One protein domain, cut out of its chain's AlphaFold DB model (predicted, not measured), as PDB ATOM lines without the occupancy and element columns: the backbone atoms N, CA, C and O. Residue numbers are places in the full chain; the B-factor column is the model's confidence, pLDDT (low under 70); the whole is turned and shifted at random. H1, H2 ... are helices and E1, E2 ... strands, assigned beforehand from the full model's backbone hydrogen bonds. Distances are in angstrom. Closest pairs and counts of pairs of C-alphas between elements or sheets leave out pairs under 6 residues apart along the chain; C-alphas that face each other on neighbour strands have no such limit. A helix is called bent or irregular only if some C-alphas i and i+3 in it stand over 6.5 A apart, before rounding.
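This is residues 4 to 147 of the 195 residues of an uncharacterized protein of Paenibacillus amylolyticus (UniProt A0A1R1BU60). A twisted sheet of five strands has H1 packed over one face, along E4; H4 packs on H1, and the long helix H3 crosses H4 on the side away from the sheet. The far end of H3 and the hairpin turn between E2 and E3 lie at opposite ends of the longest axis, while H2 stands beside edge strand E5 and H5 leads straight into E5. The printed part has 144 residues, with five named helices and five named strands in the order E1 E2 E3 H1 E4 H2 H3 H4 H5 E5. The sheet's order is E1, E2, E3, E4, E5, mixed, and the class is mixed, helices and strands. The whole is compact, with a radius of gyration of the C-alphas of 15.5 A and spans of 52 by 36 by 32 A.

The sheet is made of E1, residues 4 to 6, E2, residues 12 to 15, E3, residues 20 to 26, E4, residues 58 to 64, and E5, residues 140 to 143. E3 and E4 are the longest strands, each 19.3 A from first to last C-alpha. E1 begins at C-alpha 4, at (108.777, 156.320, 68.003), and E5 ends at C-alpha 143, at (126.396, 149.607, 69.852). H1, residues 40 to 52, is 19.5 A long and only just irregular: C-alphas 48 and 51 are 6.7 A apart. H2 is residues 73 to 79, neither bent nor irregular, but only just: C-alphas 73 and 76 are 6.3 A apart. H3, residues 85 to 108, is the longest helix at 34.4 A and ends at C-alpha 108, at (148.709, 181.047, 80.609). H4 is residues 119 to 127, and H5, residues 130 to 139, is 14.6 A long.

E1, E2 and E3 form a meander, each strand the antiparallel neighbour of the one before, and E1 and E2, like E2 and E3, are hairpins. N 5 and O 13 are 2.8 A apart, and N 14 and O 21 are 2.9 A apart, both within hydrogen-bond range. E3 and E4 are parallel at 17 degrees, with N 61 and O 22 at 2.7 A. E4 and E5 are parallel at 29 degrees, with N 141 and O 60 at 2.8 A. E3, H1, E4 is a strand-helix-strand unit, two parallel neighbour strands with a helix between, and its crossover is right-handed; E4, H2 H3 H4 H5, E5 is another. H1 on one face of the sheet gives two layers; it is over E4 at a height over the sheet of 9.7 A and runs along the strands, at 9 degrees to E4 on the local plane. H1 and H4 touch, closest at the C-alphas of Arg 47 and Gly 121, 4.1 A. They run the same way at a shallow tilt of 33 degrees, only just short of steep. With its residues 92 to 99 alone, H3 touches H4 at a steep tilt of 57 degrees, opposite ways; the C-alphas of Ala 95 and Cys 122 are closest, at 4.5 A. With residues 85 to 88 alone, H3 touches H5, closest at the C-alphas of Val 88 and Leu 134, 6.3 A. H5 only grazes the sheet with residues 136 to 139. H2 stands at the sheet's level, its Ile 78 C-alpha 4.7 A from that of Ile 142 in E5, the closest pair. In H3, H4 and H5 every O i to N i+4 pair is within hydrogen-bond range; H1 has 7 of 9, and H2 has 0 of 3, with 3 of 4 O i to N i+3 pairs within range.

The two C-alphas farthest apart, those of Arg 17 and Ala 108, are 52.7 A apart. The printed part has no cut. The link from E3 to H1, residues 27 to 39, is long. The mean pLDDT of the printed part is 92.3, and residues 28 to 30 and 80 to 81 are under 70.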
ATOM      1  N   VAL A   4     107.456 156.065  68.580       89.56
ATOM      2  CA  VAL A   4     108.777 156.320  68.003       89.56
ATOM      3  C   VAL A   4     108.871 157.798  67.675       89.56
ATOM      4  O   VAL A   4     108.077 158.297  66.882       89.56
ATOM      5  N   TYR A   5     109.851 158.490  68.243       88.94
ATOM      6  CA  TYR A   5     110.162 159.868  67.893       88.94
ATOM      7  C   TYR A   5     111.508 159.940  67.187       88.94
ATOM      8  O   TYR A   5     112.452 159.258  67.580       88.94
ATOM      9  N   VAL A   6     111.580 160.770  66.155       88.50
ATOM     10  CA  VAL A   6     112.800 161.064  65.399       88.50
ATOM     11  C   VAL A   6     113.143 162.538  65.615       88.50
ATOM     12  O   VAL A   6     112.234 163.369  65.538       88.50
ATOM     13  N   GLU A   7     114.419 162.841  65.878       85.94
ATOM     14  CA  GLU A   7     114.930 164.188  66.196       85.94
ATOM     15  C   GLU A   7     114.214 164.814  67.410       85.94
ATOM     16  O   GLU A   7     113.529 165.829  67.287       85.94
ATOM     17  N   ALA A   8     114.297 164.169  68.578       87.62
ATOM     18  CA  ALA A   8     113.613 164.592  69.805       87.62
ATOM     19  C   ALA A   8     114.609 164.848  70.954       87.62
ATOM     20  O   ALA A   8     115.563 165.602  70.793       87.62
ATOM     21  N   ASP A   9     114.396 164.238  72.128       84.62
ATOM     22  CA  ASP A   9     115.360 164.290  73.242       84.62
ATOM     23  C   ASP A   9     116.738 163.710  72.869       84.62
ATOM     24  O   ASP A   9     117.736 164.034  73.513       84.62
ATOM     25  N   ASP A  10     116.763 162.860  71.840       91.38
ATOM     26  CA  ASP A  10     117.930 162.346  71.127       91.38
ATOM     27  C   ASP A  10     117.529 162.051  69.665       91.38
ATOM     28  O   ASP A  10     116.361 162.243  69.298       91.38
ATOM     29  N   ASP A  11     118.456 161.554  68.842       90.62
ATOM     30  CA  ASP A  11     118.224 161.296  67.411       90.62
ATOM     31  C   ASP A  11     117.019 160.358  67.188       90.62
ATOM     32  O   ASP A  11     116.188 160.591  66.305       90.62
ATOM     33  N   ILE A  12     116.884 159.312  68.017       92.19
ATOM     34  CA  ILE A  12     115.690 158.453  68.068       92.19
ATOM     35  C   ILE A  12     115.274 158.209  69.520       92.19
ATOM     36  O   ILE A  12     116.086 157.831  70.364       92.19
ATOM     37  N   VAL A  13     113.976 158.331  69.798       93.62
ATOM     38  CA  VAL A  13     113.385 158.028  71.105       93.62
ATOM     39  C   VAL A  13     112.299 156.973  70.957       93.62
ATOM     40  O   VAL A  13     111.329 157.173  70.228       93.62
ATOM     41  N   LEU A  14     112.432 155.861  71.678       93.38
ATOM     42  CA  LEU A  14     111.386 154.844  71.789       93.38
ATOM     43  C   LEU A  14     110.737 154.956  73.164       93.38
ATOM     44  O   LEU A  14     111.383 154.689  74.179       93.38
ATOM     45  N   LYS A  15     109.462 155.339  73.203       92.12
ATOM     46  CA  LYS A  15     108.683 155.366  74.441       92.12
ATOM     47  C   LYS A  15     107.788 154.145  74.495       92.12
ATOM     48  O   LYS A  15     106.950 153.936  73.624       92.12
ATOM     49  N   THR A  16     107.971 153.352  75.537       90.00
ATOM     50  CA  THR A  16     107.046 152.281  75.913       90.00
ATOM     51  C   THR A  16     106.311 152.694  77.186       90.00
ATOM     52  O   THR A  16     106.576 153.755  77.754       90.00
ATOM     53  N   ARG A  17     105.402 151.850  77.681       86.88
ATOM     54  CA  ARG A  17     104.722 152.106  78.961       86.88
ATOM     55  C   ARG A  17     105.695 152.211  80.145       86.88
ATOM     56  O   ARG A  17     105.431 152.967  81.078       86.88
ATOM     57  N   ASP A  18     106.792 151.457  80.100       89.56
ATOM     58  CA  ASP A  18     107.644 151.214  81.268       89.56
ATOM     59  C   ASP A  18     109.070 151.756  81.132       89.56
ATOM     60  O   ASP A  18     109.739 151.913  82.149       89.56
ATOM     61  N   THR A  19     109.534 152.051  79.915       93.38
ATOM     62  CA  THR A  19     110.894 152.541  79.642       93.38
ATOM     63  C   THR A  19     110.917 153.538  78.484       93.38
ATOM     64  O   THR A  19     110.164 153.397  77.510       93.38
ATOM     65  N   THR A  20     111.809 154.522  78.587       95.38
ATOM     66  CA  THR A  20     112.177 155.450  77.516       95.38
ATOM     67  C   THR A  20     113.583 155.111  77.047       95.38
ATOM     68  O   THR A  20     114.540 155.185  77.815       95.38
ATOM     69  N   LYS A  21     113.726 154.762  75.771       96.00
ATOM     70  CA  LYS A  21     115.020 154.451  75.165       96.00
ATOM     71  C   LYS A  21     115.464 155.612  74.296       96.00
ATOM     72  O   LYS A  21     114.734 155.989  73.382       96.00
ATOM     73  N   LEU A  22     116.641 156.156  74.572       96.69
ATOM     74  CA  LEU A  22     117.256 157.231  73.797       96.69
ATOM     75  C   LEU A  22     118.394 156.645  72.974       96.69
ATOM     76  O   LEU A  22     119.262 155.974  73.525       96.69
ATOM     77  N   TYR A  23     118.381 156.867  71.667       95.88
ATOM     78  CA  TYR A  23     119.425 156.414  70.762       95.88
ATOM     79  C   TYR A  23     120.107 157.627  70.150       95.88
ATOM     80  O   TYR A  23     119.491 158.340  69.360       95.88
ATOM     81  N   GLN A  24     121.392 157.785  70.456       95.31
ATOM     82  CA  GLN A  24     122.277 158.710  69.765       95.31
ATOM     83  C   GLN A  24     122.990 157.961  68.641       95.31
ATOM     84  O   GLN A  24     123.700 156.977  68.879       95.31
ATOM     85  N   LEU A  25     122.860 158.461  67.421       92.50
ATOM     86  CA  LEU A  25     123.472 157.948  66.208       92.50
ATOM     87  C   LEU A  25     124.737 158.746  65.868       92.50
ATOM     88  O   LEU A  25     124.719 159.787  65.212       92.50
ATOM     89  N   LYS A  26     125.899 158.221  66.256       88.56
ATOM     90  CA  LYS A  26     127.198 158.790  65.896       88.56
ATOM     91  C   LYS A  26     127.813 158.065  64.702       88.56
ATOM     92  O   LYS A  26     128.707 157.231  64.852       88.56
ATOM     93  N   HIS A  27     127.372 158.447  63.507       79.06
ATOM     94  CA  HIS A  27     127.987 158.022  62.250       79.06
ATOM     95  C   HIS A  27     129.036 159.047  61.808       79.06
ATOM     96  O   HIS A  27     128.716 160.186  61.467       79.06
ATOM     97  N   SER A  28     130.311 158.660  61.838       69.88
ATOM     98  CA  SER A  28     131.362 159.426  61.165       69.88
ATOM     99  C   SER A  28     131.304 159.149  59.664       69.88
ATOM    100  O   SER A  28     131.252 157.984  59.276       69.88
ATOM    101  N   THR A  29     131.354 160.192  58.831       67.25
ATOM    102  CA  THR A  29     131.489 160.062  57.365       67.25
ATOM    103  C   THR A  29     132.890 159.633  56.930       67.25
ATOM    104  O   THR A  29     133.097 159.230  55.787       67.25
ATOM    105  N   ASN A  30     133.855 159.703  57.849       68.62
ATOM    106  CA  ASN A  30     135.211 159.212  57.653       68.62
ATOM    107  C   ASN A  30     135.305 157.722  58.017       68.62
ATOM    108  O   ASN A  30     134.356 157.122  58.522       68.62
ATOM    109  N   ARG A  31     136.468 157.105  57.760       70.44
ATOM    110  CA  ARG A  31     136.700 155.695  58.118       70.44
ATOM    111  C   ARG A  31     136.376 155.448  59.601       70.44
ATOM    112  O   ARG A  31     136.741 156.300  60.417       70.44
ATOM    113  N   PRO A  32     135.758 154.297  59.939       73.00
ATOM    114  CA  PRO A  32     135.578 153.865  61.318       73.00
ATOM    115  C   PRO A  32     136.862 154.044  62.116       73.00
ATOM    116  O   PRO A  32     137.926 153.569  61.707       73.00
ATOM    117  N   SER A  33     136.762 154.758  63.229       84.19
ATOM    118  CA  SER A  33     137.868 154.962  64.151       84.19
ATOM    119  C   SER A  33     137.724 154.035  65.359       84.19
ATOM    120  O   SER A  33     136.785 153.239  65.453       84.19
ATOM    121  N   SER A  34     138.696 154.073  66.266       91.44
ATOM    122  CA  SER A  34     138.582 153.385  67.551       91.44
ATOM    123  C   SER A  34     137.884 154.311  68.545       91.44
ATOM    124  O   SER A  34     138.325 155.447  68.754       91.44
ATOM    125  N   LEU A  35     136.794 153.841  69.152       92.88
ATOM    126  CA  LEU A  35     136.098 154.561  70.209       92.88
ATOM    127  C   LEU A  35     136.833 154.365  71.537       92.88
ATOM    128  O   LEU A  35     137.037 153.254  72.021       92.88
ATOM    129  N   THR A  36     137.202 155.475  72.158       93.56
ATOM    130  CA  THR A  36     137.912 155.565  73.433       93.56
ATOM    131  C   THR A  36     137.310 156.687  74.279       93.56
ATOM    132  O   THR A  36     136.571 157.541  73.784       93.56
ATOM    133  N   LEU A  37     137.709 156.770  75.549       93.62
ATOM    134  CA  LEU A  37     137.368 157.903  76.419       93.62
ATOM    135  C   LEU A  37     137.933 159.245  75.927       93.62
ATOM    136  O   LEU A  37     137.556 160.305  76.427       93.62
ATOM    137  N   LYS A  38     138.819 159.251  74.926       92.44
ATOM    138  CA  LYS A  38     139.337 160.492  74.349       92.44
ATOM    139  C   LYS A  38     138.385 161.112  73.323       92.44
ATOM    140  O   LYS A  38     138.441 162.328  73.151       92.44
ATOM    141  N   ASN A  39     137.488 160.330  72.717       92.94
ATOM    142  CA  ASN A  39     136.643 160.758  71.601       92.94
ATOM    143  C   ASN A  39     135.656 161.861  72.013       92.94
ATOM    144  O   ASN A  39     134.803 161.668  72.877       92.94
ATOM    145  N   GLU A  40     135.718 163.012  71.341       92.19
ATOM    146  CA  GLU A  40     134.871 164.171  71.654       92.19
ATOM    147  C   GLU A  40     133.378 163.893  71.461       92.19
ATOM    148  O   GLU A  40     132.553 164.389  72.221       92.19
ATOM    149  N   GLY A  41     133.029 163.087  70.451       91.12
ATOM    150  CA  GLY A  41     131.641 162.722  70.163       91.12
ATOM    151  C   GLY A  41     130.963 162.032  71.344       91.12
ATOM    152  O   GLY A  41     129.824 162.358  71.651       91.12
ATOM    153  N   PHE A  42     131.691 161.163  72.051       94.38
ATOM    154  CA  PHE A  42     131.172 160.501  73.243       94.38
ATOM    155  C   PHE A  42     130.882 161.516  74.356       94.38
ATOM    156  O   PHE A  42     129.788 161.530  74.907       94.38
ATOM    157  N   TRP A  43     131.803 162.447  74.620       96.75
ATOM    158  CA  TRP A  43     131.608 163.484  75.641       96.75
ATOM    159  C   TRP A  43     130.503 164.485  75.306       96.75
ATOM    160  O   TRP A  43     129.806 164.943  76.210       96.75
ATOM    161  N   LYS A  44     130.289 164.797  74.023       94.81
ATOM    162  CA  LYS A  44     129.118 165.577  73.592       94.81
ATOM    163  C   LYS A  44     127.816 164.866  73.955       94.81
ATOM    164  O   LYS A  44     126.898 165.515  74.443       94.81
ATOM    165  N   THR A  45     127.758 163.551  73.785       95.62
ATOM    166  CA  THR A  45     126.588 162.767  74.187       95.62
ATOM    167  C   THR A  45     126.453 162.690  75.707       95.62
ATOM    168  O   THR A  45     125.363 162.911  76.224       95.62
ATOM    169  N   ILE A  46     127.551 162.511  76.452       97.25
ATOM    170  CA  ILE A  46     127.535 162.571  77.926       97.25
ATOM    171  C   ILE A  46     126.983 163.909  78.431       97.25
ATOM    172  O   ILE A  46     126.182 163.918  79.362       97.25
ATOM    173  N   ARG A  47     127.337 165.033  77.794       97.06
ATOM    174  CA  ARG A  47     126.758 166.350  78.108       97.06
ATOM    175  C   ARG A  47     125.230 166.322  78.040       97.06
ATOM    176  O   ARG A  47     124.567 166.759  78.974       97.06
ATOM    177  N   ILE A  48     124.681 165.815  76.935       95.12
ATOM    178  CA  ILE A  48     123.233 165.758  76.697       95.12
ATOM    179  C   ILE A  48     122.571 164.806  77.694       95.12
ATOM    180  O   ILE A  48     121.533 165.135  78.268       95.12
ATOM    181  N   TRP A  49     123.186 163.649  77.941       97.62
ATOM    182  CA  TRP A  49     122.609 162.610  78.783       97.62
ATOM    183  C   TRP A  49     122.768 162.822  80.281       97.62
ATOM    184  O   TRP A  49     122.036 162.202  81.047       97.62
ATOM    185  N   SER A  50     123.653 163.721  80.716       96.81
ATOM    186  CA  SER A  50     123.849 164.019  82.141       96.81
ATOM    187  C   SER A  50     122.534 164.402  82.829       96.81
ATOM    188  O   SER A  50     122.293 163.988  83.961       96.81
ATOM    189  N   LYS A  51     121.614 165.077  82.122       95.62
ATOM    190  CA  LYS A  51     120.281 165.398  82.657       95.62
ATOM    191  C   LYS A  51     119.448 164.157  82.995       95.62
ATOM    192  O   LYS A  51     118.646 164.227  83.909       95.62
ATOM    193  N   PHE A  52     119.652 163.020  82.323       95.81
ATOM    194  CA  PHE A  52     118.909 161.770  82.548       95.81
ATOM    195  C   PHE A  52     119.495 160.892  83.666       95.81
ATOM    196  O   PHE A  52     118.935 159.840  83.985       95.81
ATOM    197  N   ALA A  53     120.602 161.307  84.289       95.75
ATOM    198  CA  ALA A  53     121.268 160.548  85.345       95.75
ATOM    199  C   ALA A  53     120.343 160.257  86.541       95.75
ATOM    200  O   ALA A  53     120.327 159.136  87.043       95.75
ATOM    201  N   SER A  54     119.498 161.215  86.925       93.88
ATOM    202  CA  SER A  54     118.538 161.073  88.028       93.88
ATOM    203  C   SER A  54     117.179 160.500  87.617       93.88
ATOM    204  O   SER A  54     116.353 160.216  88.478       93.88
ATOM    205  N   PHE A  55     116.913 160.338  86.317       92.06
ATOM    206  CA  PHE A  55     115.618 159.856  85.842       92.06
ATOM    207  C   PHE A  55     115.572 158.334  85.849       92.06
ATOM    208  O   PHE A  55     116.393 157.676  85.210       92.06
ATOM    209  N   ASP A  56     114.571 157.765  86.503       86.69
ATOM    210  CA  ASP A  56     114.319 156.332  86.412       86.69
ATOM    211  C   ASP A  56     113.836 155.954  85.004       86.69
ATOM    212  O   ASP A  56     113.351 156.795  84.239       86.69
ATOM    213  N   LYS A  57     113.957 154.668  84.652       90.56
ATOM    214  CA  LYS A  57     113.365 154.084  83.430       90.56
ATOM    215  C   LYS A  57     113.887 154.656  82.102       90.56
ATOM    216  O   LYS A  57     113.167 154.634  81.106       90.56
ATOM    217  N   HIS A  58     115.119 155.161  82.080       95.06
ATOM    218  CA  HIS A  58     115.796 155.555  80.844       95.06
ATOM    219  C   HIS A  58     116.890 154.554  80.483       95.06
ATOM    220  O   HIS A  58     117.738 154.236  81.312       95.06
ATOM    221  N   GLU A  59     116.891 154.102  79.234       95.31
ATOM    222  CA  GLU A  59     117.983 153.331  78.636       95.31
ATOM    223  C   GLU A  59     118.644 154.182  77.548       95.31
ATOM    224  O   GLU A  59     117.958 154.756  76.701       95.31
ATOM    225  N   LEU A  60     119.971 154.273  77.563       96.50
ATOM    226  CA  LEU A  60     120.730 155.169  76.696       96.50
ATOM    227  C   LEU A  60     121.591 154.345  75.740       96.50
ATOM    228  O   LEU A  60     122.425 153.550  76.167       96.50
ATOM    229  N   PHE A  61     121.409 154.520  74.437       96.19
ATOM    230  CA  PHE A  61     122.067 153.729  73.405       96.19
ATOM    231  C   PHE A  61     122.972 154.608  72.549       96.19
ATOM    232  O   PHE A  61     122.504 155.448  71.787       96.19
ATOM    233  N   PHE A  62     124.283 154.388  72.641       95.81
ATOM    234  CA  PHE A  62     125.260 155.075  71.796       95.81
ATOM    235  C   PHE A  62     125.564 154.201  70.581       95.81
ATOM    236  O   PHE A  62     126.306 153.220  70.677       95.81
ATOM    237  N   VAL A  63     124.958 154.519  69.444       94.81
ATOM    238  CA  VAL A  63     125.102 153.767  68.195       94.81
ATOM    239  C   VAL A  63     126.201 154.409  67.367       94.81
ATOM    240  O   VAL A  63     126.126 155.586  67.034       94.81
ATOM    241  N   THR A  64     127.238 153.651  67.019       92.81
ATOM    242  CA  THR A  64     128.361 154.197  66.253       92.81
ATOM    243  C   THR A  64     128.936 153.201  65.259       92.81
ATOM    244  O   THR A  64     128.884 151.985  65.465       92.81
ATOM    245  N   ASN A  65     129.495 153.731  64.171       91.50
ATOM    246  CA  ASN A  65     130.305 152.957  63.239       91.50
ATOM    247  C   ASN A  65     131.738 152.727  63.736       91.50
ATOM    248  O   ASN A  65     132.437 151.903  63.153       91.50
ATOM    249  N   ASP A  66     132.169 153.412  64.799       91.69
ATOM    250  CA  ASP A  66     133.467 153.175  65.419       91.69
ATOM    251  C   ASP A  66     133.562 151.759  66.014       91.69
ATOM    252  O   ASP A  66     132.580 151.144  66.447       91.69
ATOM    253  N   THR A  67     134.789 151.249  66.037       92.19
ATOM    254  CA  THR A  67     135.147 149.958  66.635       92.19
ATOM    255  C   THR A  67     135.533 150.152  68.100       92.19
ATOM    256  O   THR A  67     136.014 151.215  68.490       92.19
ATOM    257  N   ILE A  68     135.358 149.122  68.926       92.69
ATOM    258  CA  ILE A  68     135.872 149.097  70.299       92.69
ATOM    259  C   ILE A  68     136.731 147.848  70.438       92.69
ATOM    260  O   ILE A  68     136.250 146.736  70.216       92.69
ATOM    261  N   SER A  69     137.998 148.041  70.795       91.12
ATOM    262  CA  SER A  69     138.898 146.930  71.100       91.12
ATOM    263  C   SER A  69     138.497 146.248  72.414       91.12
ATOM    264  O   SER A  69     137.963 146.892  73.313       91.12
ATOM    265  N   ALA A  70     138.743 144.944  72.536       87.50
ATOM    266  CA  ALA A  70     138.318 144.157  73.698       87.50
ATOM    267  C   ALA A  70     139.024 144.558  75.009       87.50
ATOM    268  O   ALA A  70     138.479 144.339  76.085       87.50
ATOM    269  N   ASP A  71     140.215 145.146  74.911       87.75
ATOM    270  CA  ASP A  71     141.005 145.695  76.020       87.75
ATOM    271  C   ASP A  71     140.570 147.112  76.432       87.75
ATOM    272  O   ASP A  71     141.028 147.639  77.444       87.75
ATOM    273  N   ASN A  72     139.677 147.745  75.668       90.00
ATOM    274  CA  ASN A  72     139.185 149.078  75.967       90.00
ATOM    275  C   ASN A  72     138.146 149.026  77.105       90.00
ATOM    276  O   ASN A  72     137.192 148.249  77.013       90.00
ATOM    277  N   PRO A  73     138.235 149.898  78.125       89.19
ATOM    278  CA  PRO A  73     137.268 149.950  79.227       89.19
ATOM    279  C   PRO A  73     135.804 150.084  78.775       89.19
ATOM    280  O   PRO A  73     134.903 149.497  79.373       89.19
ATOM    281  N   LEU A  74     135.558 150.795  77.666       91.94
ATOM    282  CA  LEU A  74     134.221 150.974  77.094       91.94
ATOM    283  C   LEU A  74     133.605 149.672  76.561       91.94
ATOM    284  O   LEU A  74     132.392 149.619  76.361       91.94
ATOM    285  N   ALA A  75     134.389 148.604  76.368       92.50
ATOM    286  CA  ALA A  75     133.881 147.308  75.923       92.50
ATOM    287  C   ALA A  75     132.836 146.723  76.889       92.50
ATOM    288  O   ALA A  75     131.900 146.046  76.454       92.50
ATOM    289  N   LYS A  76     132.930 147.045  78.186       91.75
ATOM    290  CA  LYS A  76     131.934 146.673  79.205       91.75
ATOM    291  C   LYS A  76     130.549 147.270  78.930       91.75
ATOM    292  O   LYS A  76     129.530 146.644  79.215       91.75
ATOM    293  N   LEU A  77     130.492 148.440  78.292       93.81
ATOM    294  CA  LEU A  77     129.232 149.089  77.927       93.81
ATOM    295  C   LEU A  77     128.568 148.453  76.700       93.81
ATOM    296  O   LEU A  77     127.426 148.777  76.407       93.81
ATOM    297  N   ILE A  78     129.223 147.536  75.977       92.81
ATOM    298  CA  ILE A  78     128.619 146.889  74.798       92.81
ATOM    299  C   ILE A  78     127.524 145.900  75.200       92.81
ATOM    300  O   ILE A  78     126.473 145.824  74.561       92.81
ATOM    301  N   ARG A  79     127.788 145.109  76.245       74.94
ATOM    302  CA  ARG A  79     126.869 144.066  76.723       74.94
ATOM    303  C   ARG A  79     125.980 144.552  77.865       74.94
ATOM    304  O   ARG A  79     124.978 143.912  78.146       74.94
ATOM    305  N   GLY A  80     126.317 145.692  78.475       69.38
ATOM    306  CA  GLY A  80     125.604 146.208  79.643       69.38
ATOM    307  C   GLY A  80     125.809 145.343  80.891       69.38
ATOM    308  O   GLY A  80     124.987 145.385  81.798       69.38
ATOM    309  N   GLU A  81     126.885 144.556  80.933       68.94
ATOM    310  CA  GLU A  81     127.153 143.566  81.977       68.94
ATOM    311  C   GLU A  81     128.354 143.980  82.840       68.94
ATOM    312  O   GLU A  81     129.327 144.554  82.347       68.94
ATOM    313  N   GLY A  82     128.305 143.619  84.125       74.69
ATOM    314  CA  GLY A  82     129.390 143.824  85.086       74.69
ATOM    315  C   GLY A  82     129.320 145.146  85.855       74.69
ATOM    316  O   GLY A  82     128.539 146.038  85.540       74.69
ATOM    317  N   GLN A  83     130.149 145.256  86.898       82.75
ATOM    318  CA  GLN A  83     130.316 146.503  87.646       82.75
ATOM    319  C   GLN A  83     131.012 147.544  86.764       82.75
ATOM    320  O   GLN A  83     132.032 147.243  86.139       82.75
ATOM    321  N   LYS A  84     130.455 148.759  86.737       92.31
ATOM    322  CA  LYS A  84     130.914 149.867  85.886       92.31
ATOM    323  C   LYS A  84     131.635 150.976  86.658       92.31
ATOM    324  O   LYS A  84     131.945 152.015  86.079       92.31
ATOM    325  N   GLN A  85     131.916 150.762  87.947       94.25
ATOM    326  CA  GLN A  85     132.594 151.752  88.789       94.25
ATOM    327  C   GLN A  85     133.973 152.125  88.233       94.25
ATOM    328  O   GLN A  85     134.318 153.297  88.187       94.25
ATOM    329  N   ASP A  86     134.719 151.159  87.701       93.62
ATOM    330  CA  ASP A  86     136.018 151.420  87.082       93.62
ATOM    331  C   ASP A  86     135.914 152.337  85.850       93.62
ATOM    332  O   ASP A  86     136.791 153.161  85.606       93.62
ATOM    333  N   ILE A  87     134.816 152.246  85.091       95.19
ATOM    334  CA  ILE A  87     134.544 153.151  83.966       95.19
ATOM    335  C   ILE A  87     134.254 154.559  84.486       95.19
ATOM    336  O   ILE A  87     134.755 155.528  83.919       95.19
ATOM    337  N   VAL A  88     133.470 154.683  85.563       97.00
ATOM    338  CA  VAL A  88     133.182 155.972  86.216       97.00
ATOM    339  C   VAL A  88     134.470 156.629  86.707       97.00
ATOM    340  O   VAL A  88     134.651 157.832  86.501       97.00
ATOM    341  N   ASP A  89     135.376 155.856  87.302       97.00
ATOM    342  CA  ASP A  89     136.658 156.347  87.805       97.00
ATOM    343  C   ASP A  89     137.532 156.852  86.648       97.00
ATOM    344  O   ASP A  89     137.981 157.999  86.665       97.00
ATOM    345  N   LEU A  90     137.669 156.059  85.576       97.06
ATOM    346  CA  LEU A  90     138.414 156.448  84.371       97.06
ATOM    347  C   LEU A  90     137.809 157.668  83.661       97.06
ATOM    348  O   LEU A  90     138.530 158.520  83.138       97.06
ATOM    349  N   MET A  91     136.479 157.771  83.623       97.69
ATOM    350  CA  MET A  91     135.794 158.943  83.077       97.69
ATOM    351  C   MET A  91     136.011 160.173  83.952       97.69
ATOM    352  O   MET A  91     136.214 161.262  83.419       97.69
ATOM    353  N   THR A  92     136.008 160.010  85.274       98.12
ATOM    354  CA  THR A  92     136.277 161.096  86.222       98.12
ATOM    355  C   THR A  92     137.714 161.597  86.060       98.12
ATOM    356  O   THR A  92     137.922 162.804  85.965       98.12
ATOM    357  N   GLU A  93     138.693 160.693  85.938       98.00
ATOM    358  CA  GLU A  93     140.096 161.044  85.686       98.00
ATOM    359  C   GLU A  93     140.257 161.820  84.371       98.00
ATOM    360  O   GLU A  93     140.855 162.896  84.345       98.00
ATOM    361  N   GLU A  94     139.679 161.320  83.274       97.81
ATOM    362  CA  GLU A  94     139.761 161.996  81.976       97.81
ATOM    363  C   GLU A  94     139.047 163.357  81.986       97.81
ATOM    364  O   GLU A  94     139.543 164.312  81.379       97.81
ATOM    365  N   ALA A  95     137.905 163.470  82.673       98.06
ATOM    366  CA  ALA A  95     137.186 164.731  82.815       98.06
ATOM    367  C   ALA A  95     138.016 165.766  83.582       98.06
ATOM    368  O   ALA A  95     138.178 166.889  83.096       98.06
ATOM    369  N   GLN A  96     138.596 165.373  84.720       98.12
ATOM    370  CA  GLN A  96     139.462 166.243  85.514       98.12
ATOM    371  C   GLN A  96     140.694 166.671  84.715       98.12
ATOM    372  O   GLN A  96     140.994 167.858  84.635       98.12
ATOM    373  N   ARG A  97     141.353 165.735  84.020       97.88
ATOM    374  CA  ARG A  97     142.514 166.029  83.169       97.88
ATOM    375  C   ARG A  97     142.201 167.096  82.116       97.88
ATOM    376  O   ARG A  97     143.021 167.980  81.869       97.88
ATOM    377  N   VAL A  98     141.042 167.006  81.460       97.56
ATOM    378  CA  VAL A  98     140.617 167.978  80.440       97.56
ATOM    379  C   VAL A  98     140.342 169.351  81.050       97.56
ATOM    380  O   VAL A  98     140.762 170.353  80.468       97.56
ATOM    381  N   ILE A  99     139.673 169.394  82.203       97.69
ATOM    382  CA  ILE A  99     139.395 170.634  82.939       97.69
ATOM    383  C   ILE A  99     140.714 171.298  83.353       97.69
ATOM    384  O   ILE A  99     140.964 172.431  82.948       97.69
ATOM    385  N   ASP A 100     141.610 170.564  84.016       97.62
ATOM    386  CA  ASP A 100     142.894 171.075  84.507       97.62
ATOM    387  C   ASP A 100     143.775 171.631  83.383       97.62
ATOM    388  O   ASP A 100     144.395 172.688  83.518       97.62
ATOM    389  N   ILE A 101     143.866 170.917  82.253       96.94
ATOM    390  CA  ILE A 101     144.655 171.375  81.102       96.94
ATOM    391  C   ILE A 101     144.077 172.675  80.547       96.94
ATOM    392  O   ILE A 101     144.832 173.586  80.202       96.94
ATOM    393  N   ARG A 102     142.749 172.776  80.460       95.81
ATOM    394  CA  ARG A 102     142.101 173.976  79.935       95.81
ATOM    395  C   ARG A 102     142.240 175.154  80.896       95.81
ATOM    396  O   ARG A 102     142.524 176.254  80.437       95.81
ATOM    397  N   GLU A 103     142.107 174.936  82.201       95.94
ATOM    398  CA  GLU A 103     142.340 175.967  83.220       95.94
ATOM    399  C   GLU A 103     143.777 176.491  83.176       95.94
ATOM    400  O   GLU A 103     143.990 177.703  83.180       95.94
ATOM    401  N   LYS A 104     144.770 175.605  83.029       95.81
ATOM    402  CA  LYS A 104     146.173 176.006  82.839       95.81
ATOM    403  C   LYS A 104     146.369 176.867  81.590       95.81
ATOM    404  O   LYS A 104     147.049 177.883  81.680       95.81
ATOM    405  N   ALA A 105     145.751 176.507  80.463       95.06
ATOM    406  CA  ALA A 105     145.812 177.301  79.231       95.06
ATOM    407  C   ALA A 105     145.148 178.685  79.390       95.06
ATOM    408  O   ALA A 105     145.668 179.692  78.908       95.06
ATOM    409  N   ILE A 106     144.034 178.763  80.133       94.81
ATOM    410  CA  ILE A 106     143.376 180.034  80.476       94.81
ATOM    411  C   ILE A 106     144.304 180.909  81.329       94.81
ATOM    412  O   ILE A 106     144.471 182.094  81.038       94.81
ATOM    413  N   LEU A 107     144.940 180.336  82.356       95.19
ATOM    414  CA  LEU A 107     145.887 181.049  83.222       95.19
ATOM    415  C   LEU A 107     147.136 181.514  82.460       95.19
ATOM    416  O   LEU A 107     147.634 182.612  82.713       95.19
ATOM    417  N   ALA A 108     147.607 180.711  81.505       95.12
ATOM    418  CA  ALA A 108     148.709 181.047  80.609       95.12
ATOM    419  C   ALA A 108     148.341 182.109  79.553       95.12
ATOM    420  O   ALA A 108     149.235 182.657  78.910       95.12
ATOM    421  N   LYS A 109     147.050 182.455  79.422       93.88
ATOM    422  CA  LYS A 109     146.503 183.360  78.395       93.88
ATOM    423  C   LYS A 109     146.803 182.884  76.973       93.88
ATOM    424  O   LYS A 109     147.087 183.695  76.089       93.88
ATOM    425  N   ASP A 110     146.719 181.574  76.761       93.62
ATOM    426  CA  ASP A 110     146.892 180.984  75.440       93.62
ATOM    427  C   ASP A 110     145.824 181.514  74.473       93.62
ATOM    428  O   ASP A 110     144.655 181.696  74.826       93.62
ATOM    429  N   THR A 111     146.221 181.754  73.224       87.00
ATOM    430  CA  THR A 111     145.324 182.267  72.177       87.00
ATOM    431  C   THR A 111     144.295 181.236  71.722       87.00
ATOM    432  O   THR A 111     143.238 181.606  71.212       87.00
ATOM    433  N   THR A 112     144.577 179.946  71.914       90.50
ATOM    434  CA  THR A 112     143.680 178.837  71.588       90.50
ATOM    435  C   THR A 112     143.541 177.907  72.786       90.50
ATOM    436  O   THR A 112     144.515 177.374  73.310       90.50
ATOM    437  N   LEU A 113     142.302 177.699  73.236       92.62
ATOM    438  CA  LEU A 113     142.034 176.852  74.394       92.62
ATOM    439  C   LEU A 113     141.769 175.404  73.957       92.62
ATOM    440  O   LEU A 113     140.836 175.167  73.180       92.62
ATOM    441  N   PRO A 114     142.504 174.411  74.489       93.50
ATOM    442  CA  PRO A 114     142.349 173.016  74.092       93.50
ATOM    443  C   PRO A 114     140.995 172.444  74.533       93.50
ATOM    444  O   PRO A 114     140.420 172.874  75.536       93.50
ATOM    445  N   TYR A 115     140.507 171.426  73.815       94.06
ATOM    446  CA  TYR A 115     139.294 170.665  74.158       94.06
ATOM    447  C   TYR A 115     137.987 171.477  74.172       94.06
ATOM    448  O   TYR A 115     137.087 171.181  74.956       94.06
ATOM    449  N   GLU A 116     137.865 172.481  73.303       91.12
ATOM    450  CA  GLU A 116     136.702 173.384  73.225       91.12
ATOM    451  C   GLU A 116     135.349 172.660  73.178       91.12
ATOM    452  O   GLU A 116     134.397 173.054  73.842       91.12
ATOM    453  N   THR A 117     135.260 171.560  72.442       89.88
ATOM    454  CA  THR A 117     134.028 170.775  72.306       89.88
ATOM    455  C   THR A 117     133.812 169.802  73.463       89.88
ATOM    456  O   THR A 117     132.676 169.569  73.882       89.88
ATOM    457  N   LYS A 118     134.896 169.202  73.962       94.31
ATOM    458  CA  LYS A 118     134.886 168.123  74.953       94.31
ATOM    459  C   LYS A 118     134.656 168.635  76.376       94.31
ATOM    460  O   LYS A 118     133.987 167.955  77.153       94.31
ATOM    461  N   ILE A 119     135.146 169.836  76.696       96.81
ATOM    462  CA  ILE A 119     135.091 170.417  78.045       96.81
ATOM    463  C   ILE A 119     133.677 170.429  78.631       96.81
ATOM    464  O   ILE A 119     133.497 170.056  79.783       96.81
ATOM    465  N   HIS A 120     132.665 170.769  77.833       96.75
ATOM    466  CA  HIS A 120     131.287 170.864  78.317       96.75
ATOM    467  C   HIS A 120     130.727 169.518  78.784       96.75
ATOM    468  O   HIS A 120     129.962 169.470  79.744       96.75
ATOM    469  N   GLY A 121     131.112 168.425  78.120       97.44
ATOM    470  CA  GLY A 121     130.755 167.076  78.553       97.44
ATOM    471  C   GLY A 121     131.470 166.683  79.835       97.44
ATOM    472  O   GLY A 121     130.840 166.143  80.739       97.44
ATOM    473  N   CYS A 122     132.763 167.002  79.938       98.06
ATOM    474  CA  CYS A 122     133.546 166.758  81.147       98.06
ATOM    475  C   CYS A 122     132.977 167.527  82.349       98.06
ATOM    476  O   CYS A 122     132.777 166.933  83.401       98.06
ATOM    477  N   GLN A 123     132.643 168.808  82.181       98.00
ATOM    478  CA  GLN A 123     132.029 169.632  83.225       98.00
ATOM    479  C   GLN A 123     130.660 169.093  83.644       98.00
ATOM    480  O   GLN A 123     130.458 168.836  84.824       98.00
ATOM    481  N   SER A 124     129.770 168.809  82.683       98.06
ATOM    482  CA  SER A 124     128.433 168.266  82.986       98.06
ATOM    483  C   SER A 124     128.516 166.941  83.749       98.06
ATOM    484  O   SER A 124     127.750 166.711  84.675       98.06
ATOM    485  N   PHE A 125     129.477 166.078  83.400       98.25
ATOM    486  CA  PHE A 125     129.718 164.831  84.123       98.25
ATOM    487  C   PHE A 125     130.255 165.074  85.540       98.25
ATOM    488  O   PHE A 125     129.843 164.400  86.484       98.25
ATOM    489  N   MET A 126     131.155 166.047  85.707       98.19
ATOM    490  CA  MET A 126     131.727 166.393  87.010       98.19
ATOM    491  C   MET A 126     130.728 167.091  87.943       98.19
ATOM    492  O   MET A 126     130.844 166.949  89.158       98.19
ATOM    493  N   GLU A 127     129.716 167.767  87.402       98.00
ATOM    494  CA  GLU A 127     128.606 168.357  88.165       98.00
ATOM    495  C   GLU A 127     127.655 167.302  88.754       98.00
ATOM    496  O   GLU A 127     126.960 167.570  89.736       98.00
ATOM    497  N   LEU A 128     127.633 166.083  88.202       98.00
ATOM    498  CA  LEU A 128     126.859 164.977  88.764       98.00
ATOM    499  C   LEU A 128     127.467 164.501  90.088       98.00
ATOM    500  O   LEU A 128     128.690 164.361  90.216       98.00
ATOM    501  N   SER A 129     126.599 164.153  91.044       97.50
ATOM    502  CA  SER A 129     127.005 163.416  92.245       97.50
ATOM    503  C   SER A 129     127.621 162.058  91.870       97.50
ATOM    504  O   SER A 129     127.288 161.512  90.813       97.50
ATOM    505  N   PRO A 130     128.477 161.463  92.724       96.56
ATOM    506  CA  PRO A 130     129.076 160.151  92.450       96.56
ATOM    507  C   PRO A 130     128.042 159.065  92.110       96.56
ATOM    508  O   PRO A 130     128.226 158.306  91.161       96.56
ATOM    509  N   GLU A 131     126.916 159.055  92.823       96.12
ATOM    510  CA  GLU A 131     125.792 158.142  92.582       96.12
ATOM    511  C   GLU A 131     125.154 158.368  91.205       96.12
ATOM    512  O   GLU A 131     124.900 157.417  90.467       96.12
ATOM    513  N   ASN A 132     124.950 159.630  90.813       97.38
ATOM    514  CA  ASN A 132     124.382 159.965  89.510       97.38
ATOM    515  C   ASN A 132     125.349 159.671  88.357       97.38
ATOM    516  O   ASN A 132     124.896 159.300  87.276       97.38
ATOM    517  N   ARG A 133     126.669 159.776  88.566       97.94
ATOM    518  CA  ARG A 133     127.652 159.332  87.566       97.94
ATOM    519  C   ARG A 133     127.518 157.836  87.314       97.94
ATOM    520  O   ARG A 133     127.415 157.437  86.159       97.94
ATOM    521  N   LEU A 134     127.453 157.029  88.373       96.31
ATOM    522  CA  LEU A 134     127.256 155.586  88.240       96.31
ATOM    523  C   LEU A 134     125.916 155.261  87.572       96.31
ATOM    524  O   LEU A 134     125.903 154.561  86.565       96.31
ATOM    525  N   SER A 135     124.820 155.861  88.045       96.06
ATOM    526  CA  SER A 135     123.484 155.709  87.454       96.06
ATOM    527  C   SER A 135     123.464 156.045  85.958       96.06
ATOM    528  O   SER A 135     122.874 155.317  85.160       96.06
ATOM    529  N   LEU A 136     124.149 157.116  85.539       97.12
ATOM    530  CA  LEU A 136     124.277 157.467  84.126       97.12
ATOM    531  C   LEU A 136     124.991 156.365  83.332       97.12
ATOM    532  O   LEU A 136     124.476 155.924  82.307       97.12
ATOM    533  N   ILE A 137     126.159 155.911  83.794       96.25
ATOM    534  CA  ILE A 137     126.953 154.888  83.097       96.25
ATOM    535  C   ILE A 137     126.240 153.525  83.085       96.25
ATOM    536  O   ILE A 137     126.326 152.778  82.102       96.25
ATOM    537  N   ASP A 138     125.466 153.215  84.123       94.44
ATOM    538  CA  ASP A 138     124.644 152.009  84.196       94.44
ATOM    539  C   ASP A 138     123.573 151.967  83.107       94.44
ATOM    540  O   ASP A 138     123.371 150.910  82.504       94.44
ATOM    541  N   LYS A 139     122.989 153.116  82.763       94.94
ATOM    542  CA  LYS A 139     121.979 153.244  81.702       94.94
ATOM    543  C   LYS A 139     122.556 153.175  80.287       94.94
ATOM    544  O   LYS A 139     121.801 152.931  79.346       94.94
ATOM    545  N   ILE A 140     123.862 153.396  80.115       95.94
ATOM    546  CA  ILE A 140     124.501 153.449  78.794       95.94
ATOM    547  C   ILE A 140     124.815 152.046  78.267       95.94
ATOM    548  O   ILE A 140     125.485 151.239  78.919       95.94
ATOM    549  N   THR A 141     124.393 151.805  77.028       95.75
ATOM    550  CA  THR A 141     124.779 150.678  76.179       95.75
ATOM    551  C   THR A 141     125.402 151.195  74.884       95.75
ATOM    552  O   THR A 141     124.778 151.956  74.146       95.75
ATOM    553  N   ILE A 142     126.616 150.753  74.551       95.31
ATOM    554  CA  ILE A 142     127.265 151.099  73.283       95.31
ATOM    555  C   ILE A 142     126.968 150.027  72.230       95.31
ATOM    556  O   ILE A 142     127.126 148.830  72.461       95.31
ATOM    557  N   ARG A 143     126.566 150.454  71.035       94.38
ATOM    558  CA  ARG A 143     126.396 149.607  69.852       94.38
ATOM    559  C   ARG A 143     127.470 149.996  68.825       94.38
ATOM    560  O   ARG A 143     127.204 150.843  67.972       94.38
ATOM    561  N   PRO A 144     128.691 149.436  68.923       93.44
ATOM    562  CA  PRO A 144     129.766 149.724  67.977       93.44
ATOM    563  C   PRO A 144     129.571 148.943  66.673       93.44
ATOM    564  O   PRO A 144     128.687 148.088  66.581       93.44
ATOM    565  N   ASN A 145     130.448 149.180  65.694       90.81
ATOM    566  CA  ASN A 145     130.475 148.461  64.415       90.81
ATOM    567  C   ASN A 145     129.153 148.530  63.632       90.81
ATOM    568  O   ASN A 145     128.828 147.618  62.871       90.81
ATOM    569  N   ASN A 146     128.367 149.590  63.832       90.19
ATOM    570  CA  ASN A 146     127.171 149.800  63.033       90.19
ATOM    571  C   ASN A 146     127.527 150.236  61.614       90.19
ATOM    572  O   ASN A 146     128.584 150.809  61.345       90.19
ATOM    573  N   LEU A 147     126.606 149.949  60.703       86.56
ATOM    574  CA  LEU A 147     126.773 150.246  59.291       86.56
ATOM    575  C   LEU A 147     126.915 151.751  59.065       86.56
ATOM    576  O   LEU A 147     126.260 152.574  59.709       86.56
TER     577      LEU A 147